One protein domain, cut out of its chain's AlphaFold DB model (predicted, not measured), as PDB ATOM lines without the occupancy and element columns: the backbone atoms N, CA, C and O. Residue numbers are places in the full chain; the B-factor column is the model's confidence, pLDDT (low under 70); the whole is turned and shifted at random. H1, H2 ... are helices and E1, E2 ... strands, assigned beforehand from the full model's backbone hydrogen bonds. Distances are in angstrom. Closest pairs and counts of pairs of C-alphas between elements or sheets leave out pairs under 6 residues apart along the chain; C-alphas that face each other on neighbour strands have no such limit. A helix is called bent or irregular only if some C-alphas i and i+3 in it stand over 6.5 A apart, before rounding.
ATOM      1  N   ILE A  45      49.312 -22.389 -15.464       55.47
ATOM      2  CA  ILE A  45      48.552 -23.593 -15.096       55.47
ATOM      3  C   ILE A  45      49.378 -24.483 -14.167       55.47
ATOM      4  O   ILE A  45      48.862 -24.949 -13.154       55.47
ATOM      5  N   THR A  46      50.667 -24.666 -14.463       64.75
ATOM      6  CA  THR A  46      51.584 -25.460 -13.630       64.75
ATOM      7  C   THR A  46      51.818 -24.806 -12.270       64.75
ATOM      8  O   THR A  46      51.742 -25.480 -11.247       64.75
ATOM      9  N   THR A  47      51.990 -23.481 -12.228       71.38
ATOM     10  CA  THR A  47      52.092 -22.730 -10.968       71.38
ATOM     11  C   THR A  47      50.779 -22.739 -10.186       71.38
ATOM     12  O   THR A  47      50.800 -22.845  -8.963       71.38
ATOM     13  N   ARG A  48      49.617 -22.689 -10.855       70.56
ATOM     14  CA  ARG A  48      48.314 -22.814 -10.184       70.56
ATOM     15  C   ARG A  48      48.109 -24.201  -9.575       70.56
ATOM     16  O   ARG A  48      47.638 -24.287  -8.445       70.56
ATOM     17  N   ASP A  49      48.455 -25.264 -10.297       78.69
ATOM     18  CA  ASP A  49      48.393 -26.638  -9.786       78.69
ATOM     19  C   ASP A  49      49.334 -26.827  -8.588       78.69
ATOM     20  O   ASP A  49      48.908 -27.299  -7.535       78.69
ATOM     21  N   LEU A  50      50.578 -26.353  -8.698       83.44
ATOM     22  CA  LEU A  50      51.543 -26.361  -7.601       83.44
ATOM     23  C   LEU A  50      51.016 -25.613  -6.367       83.44
ATOM     24  O   LEU A  50      51.056 -26.150  -5.261       83.44
ATOM     25  N   ASN A  51      50.477 -24.405  -6.545       79.38
ATOM     26  CA  ASN A  51      49.919 -23.613  -5.448       79.38
ATOM     27  C   ASN A  51      48.715 -24.302  -4.798       79.38
ATOM     28  O   ASN A  51      48.587 -24.276  -3.576       79.38
ATOM     29  N   ASN A  52      47.857 -24.957  -5.585       85.50
ATOM     30  CA  ASN A  52      46.754 -25.747  -5.046       85.50
ATOM     31  C   ASN A  52      47.272 -26.934  -4.226       85.50
ATOM     32  O   ASN A  52      46.791 -27.152  -3.116       85.50
ATOM     33  N   LYS A  53      48.271 -27.671  -4.729       87.88
ATOM     34  CA  LYS A  53      48.896 -28.788  -4.006       87.88
ATOM     35  C   LYS A  53      49.500 -28.315  -2.688       87.88
ATOM     36  O   LYS A  53      49.170 -28.868  -1.645       87.88
ATOM     37  N   ILE A  54      50.306 -27.252  -2.717       88.12
ATOM     38  CA  ILE A  54      50.886 -26.645  -1.511       88.12
ATOM     39  C   ILE A  54      49.779 -26.200  -0.547       88.12
ATOM     40  O   ILE A  54      49.870 -26.491   0.641       88.12
ATOM     41  N   GLY A  55      48.718 -25.561  -1.045       87.50
ATOM     42  CA  GLY A  55      47.585 -25.124  -0.230       87.50
ATOM     43  C   GLY A  55      46.878 -26.281   0.478       87.50
ATOM     44  O   GLY A  55      46.622 -26.194   1.679       87.50
ATOM     45  N   ILE A  56      46.618 -27.392  -0.223       90.62
ATOM     46  CA  ILE A  56      46.021 -28.583   0.402       90.62
ATOM     47  C   ILE A  56      46.966 -29.159   1.460       90.62
ATOM     48  O   ILE A  56      46.527 -29.427   2.575       90.62
ATOM     49  N   LEU A  57      48.259 -29.296   1.149       92.81
ATOM     50  CA  LEU A  57      49.254 -29.819   2.088       92.81
ATOM     51  C   LEU A  57      49.390 -28.940   3.339       92.81
ATOM     52  O   LEU A  57      49.507 -29.459   4.443       92.81
ATOM     53  N   GLN A  58      49.336 -27.614   3.194       93.94
ATOM     54  CA  GLN A  58      49.391 -26.678   4.319       93.94
ATOM     55  C   GLN A  58      48.171 -26.802   5.232       93.94
ATOM     56  O   GLN A  58      48.324 -26.799   6.455       93.94
ATOM     57  N   ILE A  59      46.972 -26.929   4.656       94.75
ATOM     58  CA  ILE A  59      45.752 -27.145   5.441       94.75
ATOM     59  C   ILE A  59      45.817 -28.513   6.115       94.75
ATOM     60  O   ILE A  59      45.586 -28.584   7.315       94.75
ATOM     61  N   ALA A  60      46.211 -29.569   5.398       94.56
ATOM     62  CA  ALA A  60      46.361 -30.905   5.968       94.56
ATOM     63  C   ALA A  60      47.347 -30.904   7.145       94.56
ATOM     64  O   ALA A  60      47.012 -31.379   8.226       94.56
ATOM     65  N   TYR A  61      48.525 -30.298   6.972       95.81
ATOM     66  CA  TYR A  61      49.528 -30.161   8.027       95.81
ATOM     67  C   TYR A  61      48.984 -29.417   9.248       95.81
ATOM     68  O   TYR A  61      49.138 -29.890  10.375       95.81
ATOM     69  N   LYS A  62      48.326 -28.270   9.030       95.50
ATOM     70  CA  LYS A  62      47.734 -27.473  10.107       95.50
ATOM     71  C   LYS A  62      46.649 -28.257  10.841       95.50
ATOM     72  O   LYS A  62      46.703 -28.348  12.058       95.50
ATOM     73  N   THR A  63      45.709 -28.862  10.117       96.81
ATOM     74  CA  THR A  63      44.632 -29.657  10.711       96.81
ATOM     75  C   THR A  63      45.192 -30.820  11.520       96.81
ATOM     76  O   THR A  63      44.745 -31.023  12.642       96.81
ATOM     77  N   ILE A  64      46.194 -31.541  11.002       96.06
ATOM     78  CA  ILE A  64      46.848 -32.630  11.738       96.06
ATOM     79  C   ILE A  64      47.489 -32.102  13.024       96.06
ATOM     80  O   ILE A  64      47.333 -32.720  14.072       96.06
ATOM     81  N   LYS A  65      48.177 -30.954  12.978       95.88
ATOM     82  CA  LYS A  65      48.731 -30.343  14.192       95.88
ATOM     83  C   LYS A  65      47.651 -29.969  15.199       95.88
ATOM     84  O   LYS A  65      47.799 -30.314  16.364       95.88
ATOM     85  N   ASP A  66      46.563 -29.361  14.746       94.44
ATOM     86  CA  ASP A  66      45.458 -28.960  15.616       94.44
ATOM     87  C   ASP A  66      44.798 -30.165  16.312       94.44
ATOM     88  O   ASP A  66      44.347 -30.037  17.447       94.44
ATOM     89  N   ILE A  67      44.719 -31.335  15.662       95.75
ATOM     90  CA  ILE A  67      44.106 -32.539  16.256       95.75
ATOM     91  C   ILE A  67      45.053 -33.343  17.157       95.75
ATOM     92  O   ILE A  67      44.583 -34.181  17.925       95.75
ATOM     93  N   LEU A  68      46.371 -33.111  17.105       94.94
ATOM     94  CA  LEU A  68      47.323 -33.798  17.992       94.94
ATOM     95  C   LEU A  68      47.081 -33.467  19.472       94.94
ATOM     96  O   LEU A  68      47.324 -34.318  20.333       94.94
ATOM     97  N   ASP A  69      46.547 -32.280  19.751       92.75
ATOM     98  CA  ASP A  69      46.253 -31.796  21.103       92.75
ATOM     99  C   ASP A  69      44.835 -32.161  21.581       92.75
ATOM    100  O   ASP A  69      44.458 -31.853  22.707       92.75
ATOM    101  N   ILE A  70      44.046 -32.855  20.755       94.12
ATOM    102  CA  ILE A  70      42.639 -33.174  21.031       94.12
ATOM    103  C   ILE A  70      42.507 -34.631  21.453       94.12
ATOM    104  O   ILE A  70      43.020 -35.519  20.777       94.12
ATOM    105  N   ASP A  71      41.817 -34.890  22.562       91.38
ATOM    106  CA  ASP A  71      41.580 -36.251  23.069       91.38
ATOM    107  C   ASP A  71      40.177 -36.797  22.735       91.38
ATOM    108  O   ASP A  71      39.870 -37.955  23.006       91.38
ATOM    109  N   SER A  72      39.316 -35.981  22.124       93.62
ATOM    110  CA  SER A  72      37.970 -36.371  21.700       93.62
ATOM    111  C   SER A  72      37.956 -36.827  20.241       93.62
ATOM    112  O   SER A  72      38.125 -36.015  19.331       93.62
ATOM    113  N   ILE A  73      37.672 -38.110  19.991       93.19
ATOM    114  CA  ILE A  73      37.515 -38.645  18.623       93.19
ATOM    115  C   ILE A  73      36.440 -37.889  17.835       93.19
ATOM    116  O   ILE A  73      36.612 -37.628  16.645       93.19
ATOM    117  N   THR A  74      35.343 -37.501  18.485       94.06
ATOM    118  CA  THR A  74      34.264 -36.736  17.843       94.06
ATOM    119  C   THR A  74      34.759 -35.377  17.349       94.06
ATOM    120  O   THR A  74      34.445 -34.962  16.231       94.06
ATOM    121  N   GLU A  75      35.574 -34.693  18.151       95.12
ATOM    122  CA  GLU A  75      36.148 -33.399  17.779       95.12
ATOM    123  C   GLU A  75      37.216 -33.546  16.683       95.12
ATOM    124  O   GLU A  75      37.231 -32.765  15.730       95.12
ATOM    125  N   ILE A  76      38.039 -34.599  16.747       95.12
ATOM    126  CA  ILE A  76      38.993 -34.960  15.686       95.12
ATOM    127  C   ILE A  76      38.266 -35.156  14.353       95.12
ATOM    128  O   ILE A  76      38.641 -34.544  13.351       95.12
ATOM    129  N   LYS A  77      37.207 -35.979  14.336       94.88
ATOM    130  CA  LYS A  77      36.392 -36.234  13.137       94.88
ATOM    131  C   LYS A  77      35.828 -34.925  12.584       94.88
ATOM    132  O   LYS A  77      35.966 -34.663  11.393       94.88
ATOM    133  N   THR A  78      35.279 -34.076  13.451       95.56
ATOM    134  CA  THR A  78      34.736 -32.764  13.064       95.56
ATOM    135  C   THR A  78      35.800 -31.903  12.374       95.56
ATOM    136  O   THR A  78      35.600 -31.465  11.243       95.56
ATOM    137  N   LYS A  79      36.985 -31.748  12.981       96.12
ATOM    138  CA  LYS A  79      38.083 -30.961  12.394       96.12
ATOM    139  C   LYS A  79      38.592 -31.511  11.064       96.12
ATOM    140  O   LYS A  79      38.911 -30.725  10.175       96.12
ATOM    141  N   LEU A  80      38.666 -32.834  10.915       95.44
ATOM    142  CA  LEU A  80      39.051 -33.458   9.649       95.44
ATOM    143  C   LEU A  80      38.007 -33.185   8.553       95.44
ATOM    144  O   LEU A  80      38.374 -32.767   7.456       95.44
ATOM    145  N   PHE A  81      36.713 -33.343   8.846       93.88
ATOM    146  CA  PHE A  81      35.642 -33.123   7.864       93.88
ATOM    147  C   PHE A  81      35.379 -31.641   7.543       93.88
ATOM    148  O   PHE A  81      34.886 -31.324   6.455       93.88
ATOM    149  N   ASP A  82      35.741 -30.722   8.437       95.25
ATOM    150  CA  ASP A  82      35.610 -29.278   8.211       95.25
ATOM    151  C   ASP A  82      36.790 -28.663   7.455       95.25
ATOM    152  O   ASP A  82      36.658 -27.576   6.881       95.25
ATOM    153  N   ALA A  83      37.933 -29.351   7.394       94.56
ATOM    154  CA  ALA A  83      39.103 -28.869   6.677       94.56
ATOM    155  C   ALA A  83      38.824 -28.787   5.166       94.56
ATOM    156  O   ALA A  83      38.614 -29.794   4.479       94.56
ATOM    157  N   LYS A  84      38.826 -27.558   4.639       93.31
ATOM    158  CA  LYS A  84      38.448 -27.250   3.255       93.31
ATOM    159  C   LYS A  84      39.422 -26.278   2.602       93.31
ATOM    160  O   LYS A  84      39.864 -25.321   3.228       93.31
ATOM    161  N   LEU A  85      39.661 -26.472   1.307       87.19
ATOM    162  CA  LEU A  85      40.301 -25.503   0.420       87.19
ATOM    163  C   LEU A  85      39.320 -25.144  -0.702       87.19
ATOM    164  O   LEU A  85      38.804 -26.036  -1.372       87.19
ATOM    165  N   PHE A  86      39.044 -23.854  -0.917       86.88
ATOM    166  CA  PHE A  86      38.080 -23.383  -1.931       86.88
ATOM    167  C   PHE A  86      36.727 -24.129  -1.879       86.88
ATOM    168  O   PHE A  86      36.210 -24.573  -2.903       86.88
ATOM    169  N   ASN A  87      36.178 -24.306  -0.671       81.88
ATOM    170  CA  ASN A  87      34.944 -25.061  -0.385       81.88
ATOM    171  C   ASN A  87      34.976 -26.564  -0.723       81.88
ATOM    172  O   ASN A  87      33.938 -27.219  -0.660       81.88
ATOM    173  N   ARG A  88      36.143 -27.137  -1.027       85.50
ATOM    174  CA  ARG A  88      36.325 -28.583  -1.210       85.50
ATOM    175  C   ARG A  88      36.989 -29.185   0.018       85.50
ATOM    176  O   ARG A  88      38.009 -28.668   0.468       85.50
ATOM    177  N   GLN A  89      36.413 -30.256   0.554       92.06
ATOM    178  CA  GLN A  89      37.007 -30.995   1.669       92.06
ATOM    179  C   GLN A  89      38.337 -31.618   1.248       92.06
ATOM    180  O   GLN A  89      38.446 -32.167   0.152       92.06
ATOM    181  N   ILE A  90      39.338 -31.529   2.123       94.38
ATOM    182  CA  ILE A  90      40.669 -32.091   1.856       94.38
ATOM    183  C   ILE A  90      40.827 -33.520   2.387       94.38
ATOM    184  O   ILE A  90      41.568 -34.304   1.810       94.38
ATOM    185  N   PHE A  91      40.108 -33.887   3.450       95.31
ATOM    186  CA  PHE A  91      40.075 -35.255   3.964       95.31
ATOM    187  C   PHE A  91      38.833 -35.956   3.423       95.31
ATOM    188  O   PHE A  91      37.804 -36.040   4.088       95.31
ATOM    189  N   THR A  92      38.926 -36.427   2.182       93.69
ATOM    190  CA  THR A  92      37.895 -37.261   1.559       93.69
ATOM    191  C   THR A  92      38.497 -38.584   1.126       93.69
ATOM    192  O   THR A  92      39.657 -38.641   0.709       93.69
ATOM    193  N   GLN A  93      37.699 -39.646   1.222       87.25
ATOM    194  CA  GLN A  93      38.048 -40.943   0.655       87.25
ATOM    195  C   GLN A  93      38.323 -40.735  -0.840       87.25
ATOM    196  O   GLN A  93      37.462 -40.184  -1.525       87.25
ATOM    197  N   SER A  94      39.511 -41.125  -1.319       88.25
ATOM    198  CA  SER A  94      40.091 -40.879  -2.666       88.25
ATOM    199  C   SER A  94      40.966 -39.632  -2.871       88.25
ATOM    200  O   SER A  94      41.577 -39.504  -3.936       88.25
ATOM    201  N   GLN A  95      41.113 -38.740  -1.885       91.94
ATOM    202  CA  GLN A  95      42.021 -37.600  -2.035       91.94
ATOM    203  C   GLN A  95      43.487 -38.056  -1.973       91.94
ATOM    204  O   GLN A  95      44.061 -38.235  -0.899       91.94
ATOM    205  N   ILE A  96      44.112 -38.167  -3.146       92.19
ATOM    206  CA  ILE A  96      45.534 -38.480  -3.307       92.19
ATOM    207  C   ILE A  96      46.197 -37.354  -4.098       92.19
ATOM    208  O   ILE A  96      45.757 -37.001  -5.193       92.19
ATOM    209  N   ILE A  97      47.275 -36.793  -3.556       91.06
ATOM    210  CA  ILE A  97      48.086 -35.772  -4.218       91.06
ATOM    211  C   ILE A  97      49.426 -36.380  -4.593       91.06
ATOM    212  O   ILE A  97      50.092 -37.007  -3.767       91.06
ATOM    213  N   LYS A  98      49.828 -36.146  -5.842       88.62
ATOM    214  CA  LYS A  98      51.108 -36.587  -6.387       88.62
ATOM    215  C   LYS A  98      51.978 -35.406  -6.811       88.62
ATOM    216  O   LYS A  98      51.456 -34.364  -7.227       88.62
ATOM    217  N   ASP A  99      53.292 -35.580  -6.705       82.44
ATOM    218  CA  ASP A  99      54.275 -34.664  -7.284       82.44
ATOM    219  C   ASP A  99      54.338 -34.800  -8.821       82.44
ATOM    220  O   ASP A  99      53.584 -35.558  -9.439       82.44
ATOM    221  N   SER A 100      55.217 -34.025  -9.453       81.12
ATOM    222  CA  SER A 100      55.455 -34.051 -10.905       81.12
ATOM    223  C   SER A 100      56.032 -35.379 -11.412       81.12
ATOM    224  O   SER A 100      55.901 -35.683 -12.596       81.12
ATOM    225  N   HIS A 101      56.622 -36.185 -10.528       81.56
ATOM    226  CA  HIS A 101      57.214 -37.489 -10.825       81.56
ATOM    227  C   HIS A 101      56.242 -38.651 -10.552       81.56
ATOM    228  O   HIS A 101      56.596 -39.813 -10.737       81.56
ATOM    229  N   GLY A 102      55.012 -38.356 -10.118       81.50
ATOM    230  CA  GLY A 102      53.993 -39.355  -9.807       81.50
ATOM    231  C   GLY A 102      54.099 -39.965  -8.406       81.50
ATOM    232  O   GLY A 102      53.319 -40.870  -8.096       81.50
ATOM    233  N   ASN A 103      54.993 -39.470  -7.545       83.81
ATOM    234  CA  ASN A 103      55.092 -39.918  -6.158       83.81
ATOM    235  C   ASN A 103      53.936 -39.349  -5.342       83.81
ATOM    236  O   ASN A 103      53.645 -38.156  -5.420       83.81
ATOM    237  N   THR A 104      53.305 -40.177  -4.514       87.62
ATOM    238  CA  THR A 104      52.291 -39.716  -3.563       87.62
ATOM    239  C   THR A 104      52.943 -38.857  -2.485       87.62
ATOM    240  O   THR A 104      53.794 -39.342  -1.749       87.62
ATOM    241  N   ILE A 105      52.509 -37.603  -2.374       90.81
ATOM    242  CA  ILE A 105      52.962 -36.629  -1.367       90.81
ATOM    243  C   ILE A 105      51.892 -36.330  -0.311       90.81
ATOM    244  O   ILE A 105      52.168 -35.698   0.702       90.81
ATOM    245  N   PHE A 106      50.667 -36.804  -0.537       93.75
ATOM    246  CA  PHE A 106      49.603 -36.853   0.457       93.75
ATOM    247  C   PHE A 106      48.546 -37.866   0.034       93.75
ATOM    248  O   PHE A 106      48.177 -37.926  -1.139       93.75
ATOM    249  N   ASP A 107      48.059 -38.643   0.992       92.50
ATOM    250  CA  ASP A 107      46.964 -39.592   0.825       92.50
ATOM    251  C   ASP A 107      46.063 -39.490   2.056       92.50
ATOM    252  O   ASP A 107      46.478 -39.829   3.167       92.50
ATOM    253  N   ALA A 108      44.846 -38.980   1.863       94.12
ATOM    254  CA  ALA A 108      43.899 -38.788   2.953       94.12
ATOM    255  C   ALA A 108      43.459 -40.117   3.585       94.12
ATOM    256  O   ALA A 108      43.165 -40.142   4.781       94.12
ATOM    257  N   ASN A 109      43.459 -41.216   2.824       91.50
ATOM    258  CA  ASN A 109      43.004 -42.519   3.308       91.50
ATOM    259  C   ASN A 109      43.915 -43.032   4.433       91.50
ATOM    260  O   ASN A 109      43.430 -43.583   5.415       91.50
ATOM    261  N   ARG A 110      45.225 -42.734   4.387       90.00
ATOM    262  CA  ARG A 110      46.175 -43.110   5.457       90.00
ATOM    263  C   ARG A 110      45.797 -42.547   6.828       90.00
ATOM    264  O   ARG A 110      46.126 -43.138   7.855       90.00
ATOM    265  N   ILE A 111      45.099 -41.415   6.850       92.31
ATOM    266  CA  ILE A 111      44.606 -40.791   8.078       92.31
ATOM    267  C   ILE A 111      43.177 -41.245   8.369       92.31
ATOM    268  O   ILE A 111      42.892 -41.631   9.496       92.31
ATOM    269  N   LEU A 112      42.291 -41.214   7.370       94.06
ATOM    270  CA  LEU A 112      40.873 -41.535   7.549       94.06
ATOM    271  C   LEU A 112      40.645 -42.989   7.976       94.06
ATOM    272  O   LEU A 112      39.824 -43.234   8.857       94.06
ATOM    273  N   ASP A 113      41.402 -43.927   7.412       90.38
ATOM    274  CA  ASP A 113      41.262 -45.362   7.690       90.38
ATOM    275  C   ASP A 113      41.892 -45.763   9.033       90.38
ATOM    276  O   ASP A 113      41.699 -46.881   9.505       90.38
ATOM    277  N   THR A 114      42.653 -44.859   9.660       90.62
ATOM    278  CA  THR A 114      43.315 -45.095  10.951       90.62
ATOM    279  C   THR A 114      42.648 -44.368  12.115       90.62
ATOM    280  O   THR A 114      43.124 -44.482  13.247       90.62
ATOM    281  N   ILE A 115      41.546 -43.643  11.874       91.88
ATOM    282  CA  ILE A 115      40.777 -42.996  12.942       91.88
ATOM    283  C   ILE A 115      40.207 -44.088  13.860       91.88
ATOM    284  O   ILE A 115      39.463 -44.944  13.383       91.88
ATOM    285  N   PRO A 116      40.502 -44.059  15.169       92.12
ATOM    286  CA  PRO A 116      39.993 -45.062  16.086       92.12
ATOM    287  C   PRO A 116      38.495 -44.864  16.350       92.12
ATOM    288  O   PRO A 116      37.975 -43.746  16.298       92.12
ATOM    289  N   ASP A 117      37.813 -45.954  16.692       90.12
ATOM    290  CA  ASP A 117      36.418 -45.920  17.145       90.12
ATOM    291  C   ASP A 117      36.293 -45.616  18.649       90.12
ATOM    292  O   ASP A 117      35.240 -45.173  19.106       90.12
ATOM    293  N   ASP A 118      37.373 -45.814  19.413       87.44
ATOM    294  CA  ASP A 118      37.428 -45.674  20.871       87.44
ATOM    295  C   ASP A 118      38.685 -44.896  21.304       87.44
ATOM    296  O   ASP A 118      39.775 -45.063  20.751       87.44
ATOM    297  N   ASN A 119      38.542 -44.048  22.328       86.31
ATOM    298  CA  ASN A 119      39.618 -43.236  22.897       86.31
ATOM    299  C   ASN A 119      40.795 -44.078  23.426       86.31
ATOM    300  O   ASN A 119      41.887 -43.539  23.594       86.31
ATOM    301  N   ARG A 120      40.623 -45.386  23.659       88.00
ATOM    302  CA  ARG A 120      41.726 -46.295  24.031       88.00
ATOM    303  C   ARG A 120      42.884 -46.286  23.027       88.00
ATOM    304  O   ARG A 120      44.042 -46.315  23.441       88.00
ATOM    305  N   ASP A 121      42.588 -46.170  21.735       90.75
ATOM    306  CA  ASP A 121      43.593 -46.250  20.666       90.75
ATOM    307  C   ASP A 121      44.076 -44.874  20.182       90.75
ATOM    308  O   ASP A 121      44.922 -44.764  19.288       90.75
ATOM    309  N   ILE A 122      43.611 -43.795  20.821       91.62
ATOM    310  CA  ILE A 122      43.937 -42.423  20.418       91.62
ATOM    311  C   ILE A 122      45.437 -42.131  20.483       91.62
ATOM    312  O   ILE A 122      45.978 -41.418  19.639       91.62
ATOM    313  N   ALA A 123      46.148 -42.723  21.445       89.25
ATOM    314  CA  ALA A 123      47.588 -42.545  21.587       89.25
ATOM    315  C   ALA A 123      48.363 -43.164  20.410       89.25
ATOM    316  O   ALA A 123      49.385 -42.618  19.986       89.25
ATOM    317  N   ILE A 124      47.883 -44.291  19.870       90.06
ATOM    318  CA  ILE A 124      48.467 -44.953  18.696       90.06
ATOM    319  C   ILE A 124      48.182 -44.112  17.452       90.06
ATOM    320  O   ILE A 124      49.107 -43.785  16.705       90.06
ATOM    321  N   PHE A 125      46.937 -43.670  17.290       93.38
ATOM    322  CA  PHE A 125      46.539 -42.772  16.210       93.38
ATOM    323  C   PHE A 125      47.374 -41.480  16.195       93.38
ATOM    324  O   PHE A 125      47.963 -41.132  15.173       93.38
ATOM    325  N   LYS A 126      47.557 -40.818  17.346       91.12
ATOM    326  CA  LYS A 126      48.402 -39.616  17.471       91.12
ATOM    327  C   LYS A 126      49.864 -39.862  17.094       91.12
ATOM    328  O   LYS A 126      50.511 -38.971  16.544       91.12
ATOM    329  N   LYS A 127      50.417 -41.053  17.362       90.62
ATOM    330  CA  LYS A 127      51.768 -41.414  16.893       90.62
ATOM    331  C   LYS A 127      51.823 -41.499  15.367       90.62
ATOM    332  O   LYS A 127      52.754 -40.948  14.786       90.62
ATOM    333  N   SER A 128      50.822 -42.117  14.738       90.12
ATOM    334  CA  SER A 128      50.693 -42.166  13.274       90.12
ATOM    335  C   SER A 128      50.595 -40.757  12.673       90.12
ATOM    336  O   SER A 128      51.373 -40.392  11.792       90.12
ATOM    337  N   LEU A 129      49.746 -39.901  13.247       92.19
ATOM    338  CA  LEU A 129      49.587 -38.511  12.815       92.19
ATOM    339  C   LEU A 129      50.877 -37.687  12.886       92.19
ATOM    340  O   LEU A 129      51.110 -36.844  12.023       92.19
ATOM    341  N   LYS A 130      51.743 -37.920  13.882       91.19
ATOM    342  CA  LYS A 130      53.055 -37.251  13.954       91.19
ATOM    343  C   LYS A 130      53.954 -37.628  12.775       91.19
ATOM    344  O   LYS A 130      54.668 -36.767  12.262       91.19
ATOM    345  N   ILE A 131      53.915 -38.891  12.350       91.25
ATOM    346  CA  ILE A 131      54.669 -39.375  11.189       91.25
ATOM    347  C   ILE A 131      54.115 -38.733   9.911       91.25
ATOM    348  O   ILE A 131      54.884 -38.148   9.148       91.25
ATOM    349  N   GLU A 132      52.793 -38.753   9.718       88.94
ATOM    350  CA  GLU A 132      52.144 -38.132   8.552       88.94
ATOM    351  C   GLU A 132      52.369 -36.611   8.500       88.94
ATOM    352  O   GLU A 132      52.682 -36.067   7.444       88.94
ATOM    353  N   SER A 133      52.295 -35.913   9.638       93.06
ATOM    354  CA  SER A 133      52.581 -34.474   9.726       93.06
ATOM    355  C   SER A 133      53.994 -34.148   9.242       93.06
ATOM    356  O   SER A 133      54.171 -33.231   8.439       93.06
ATOM    357  N   LYS A 134      54.996 -34.927   9.673       89.56
ATOM    358  CA  LYS A 134      56.383 -34.752   9.228       89.56
ATOM    359  C   LYS A 134      56.534 -35.032   7.732       89.56
ATOM    360  O   LYS A 134      57.149 -34.242   7.026       89.56
ATOM    361  N   PHE A 135      55.925 -36.110   7.243       92.12
ATOM    362  CA  PHE A 135      55.935 -36.457   5.822       92.12
ATOM    363  C   PHE A 135      55.340 -35.344   4.937       92.12
ATOM    364  O   PHE A 135      55.915 -34.993   3.903       92.12
ATOM    365  N   ILE A 136      54.218 -34.750   5.354       89.81
ATOM    366  CA  ILE A 136      53.588 -33.623   4.651       89.81
ATOM    367  C   ILE A 136      54.496 -32.387   4.685       89.81
ATOM    368  O   ILE A 136      54.653 -31.714   3.668       89.81
ATOM    369  N   GLU A 137      55.118 -32.089   5.828       91.69
ATOM    370  CA  GLU A 137      56.045 -30.961   5.961       91.69
ATOM    371  C   GLU A 137      57.246 -31.086   5.015       91.69
ATOM    372  O   GLU A 137      57.579 -30.136   4.301       91.69
ATOM    373  N   ASP A 138      57.859 -32.269   4.973       85.25
ATOM    374  CA  ASP A 138      58.986 -32.570   4.090       85.25
ATOM    375  C   ASP A 138      58.562 -32.486   2.614       85.25
ATOM    376  O   ASP A 138      59.277 -31.921   1.784       85.25
ATOM    377  N   SER A 139      57.344 -32.933   2.292       88.25
ATOM    378  CA  SER A 139      56.765 -32.808   0.949       88.25
ATOM    379  C   SER A 139      56.561 -31.349   0.523       88.25
ATOM    380  O   SER A 139      56.839 -30.998  -0.624       88.25
ATOM    381  N   ILE A 140      56.118 -30.468   1.429       86.81
ATOM    382  CA  ILE A 140      55.981 -29.028   1.149       86.81
ATOM    383  C   ILE A 140      57.348 -28.400   0.863       86.81
ATOM    384  O   ILE A 140      57.458 -27.595  -0.063       86.81
ATOM    385  N   LYS A 141      58.378 -28.736   1.651       86.81
ATOM    386  CA  LYS A 141      59.747 -28.230   1.441       86.81
ATOM    387  C   LYS A 141      60.263 -28.649   0.069       86.81
ATOM    388  O   LYS A 141      60.628 -27.784  -0.723       86.81
ATOM    389  N   LYS A 142      60.143 -29.939  -0.254       80.88
ATOM    390  CA  LYS A 142      60.544 -30.494  -1.548       80.88
ATOM    391  C   LYS A 142      59.831 -29.816  -2.721       80.88
ATOM    392  O   LYS A 142      60.484 -29.396  -3.666       80.88
ATOM    393  N   LEU A 143      58.508 -29.631  -2.651       79.50
ATOM    394  CA  LEU A 143      57.755 -28.943  -3.711       79.50
ATOM    395  C   LEU A 143      58.193 -27.487  -3.910       79.50
ATOM    396  O   LEU A 143      58.216 -26.997  -5.038       79.50
ATOM    397  N   LYS A 144      58.518 -26.779  -2.823       78.50
ATOM    398  CA  LYS A 144      59.019 -25.403  -2.902       78.50
ATOM    399  C   LYS A 144      60.401 -25.357  -3.543       78.50
ATOM    400  O   LYS A 144      60.625 -24.513  -4.402       78.50
ATOM    401  N   GLU A 145      61.284 -26.283  -3.187       76.44
ATOM    402  CA  GLU A 145      62.617 -26.415  -3.783       76.44
ATOM    403  C   GLU A 145      62.543 -26.778  -5.276       76.44
ATOM    404  O   GLU A 145      63.187 -26.128  -6.094       76.44
ATOM    405  N   GLU A 146      61.689 -27.732  -5.662       65.12
ATOM    406  CA  GLU A 146      61.464 -28.125  -7.065       65.12
ATOM    407  C   GLU A 146      60.873 -26.985  -7.915       65.12
ATOM    408  O   GLU A 146      61.136 -26.894  -9.115       65.12
TER     409      GLU A 146
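Overview. This is residues 45 to 146 of the 189 residues of an uncharacterized protein of Helicobacter sp. MIT 99-5507 (UniProt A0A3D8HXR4). Two long helices, H1 and H4, lie side by side and run opposite ways, with the small strand hairpin E1 and E2 packed over part of the pair. H2 folds back beside the far end of H1, and the short H3 follows E2 near H4. The printed part has 102 residues with four named helices and two named strands in the order H1 H2 E1 E2 H3 H4; the sheet, E1 - E2, is antiparallel, and the class is mostly helix. The whole is compact, with a radius of gyration of the C-alphas of 13.7 A, and elongated, spanning 44 by 26 by 21 A.

Arrangement. H1, residues 45 to 68, touches H4, residues 119 to 146, at a shallow tilt of 28 degrees, opposite ways; their closest C-alphas, Tyr 61 and Ser 133, are 5.6 A apart. With residues 63 to 67 alone, H1 touches H2, residues 73 to 82, as a helical hairpin; the closest C-alphas, Ile 67 and Ile 76, are 5.7 A apart. E1, residues 96 to 98, and E2, residues 104 to 107, form an antiparallel hairpin, with N 97 and O 106 within hydrogen-bond range at 2.8 A. The closest C-alphas of E2 and H4, Ile 105 and Ser 139, are 5.9 A apart; E1 and H4 are apart. H3, residues 109 to 112, is close to H4 but not clearly touching, with the closest C-alphas, Ile 111 and Leu 129, 7.2 A apart. Every O i to N i+4 pair is within hydrogen-bond range in H1 and H2, and 22 of 24 are in H4; H3 is too short for such a pair.

Along the chain. H1 begins at C-alpha 45, (48.552, -23.593, -15.096), and is 34.6 A long; H2 is 14.1 A long. H4 is 40.0 A long, ends at C-alpha 146, (61.464, -28.125, -7.065), has a kink of 32 degrees near residue 126, and is irregular, with C-alphas 120 and 123 7.4 A apart.

Size, cuts and confidence. The two C-alphas farthest apart, Ile 45 and Arg 120, are 45.7 A apart. The printed part has no cut; the link from H2 to E1, residues 83 to 95, is long. The pLDDT is under 70 at residues 45 to 46 and 146.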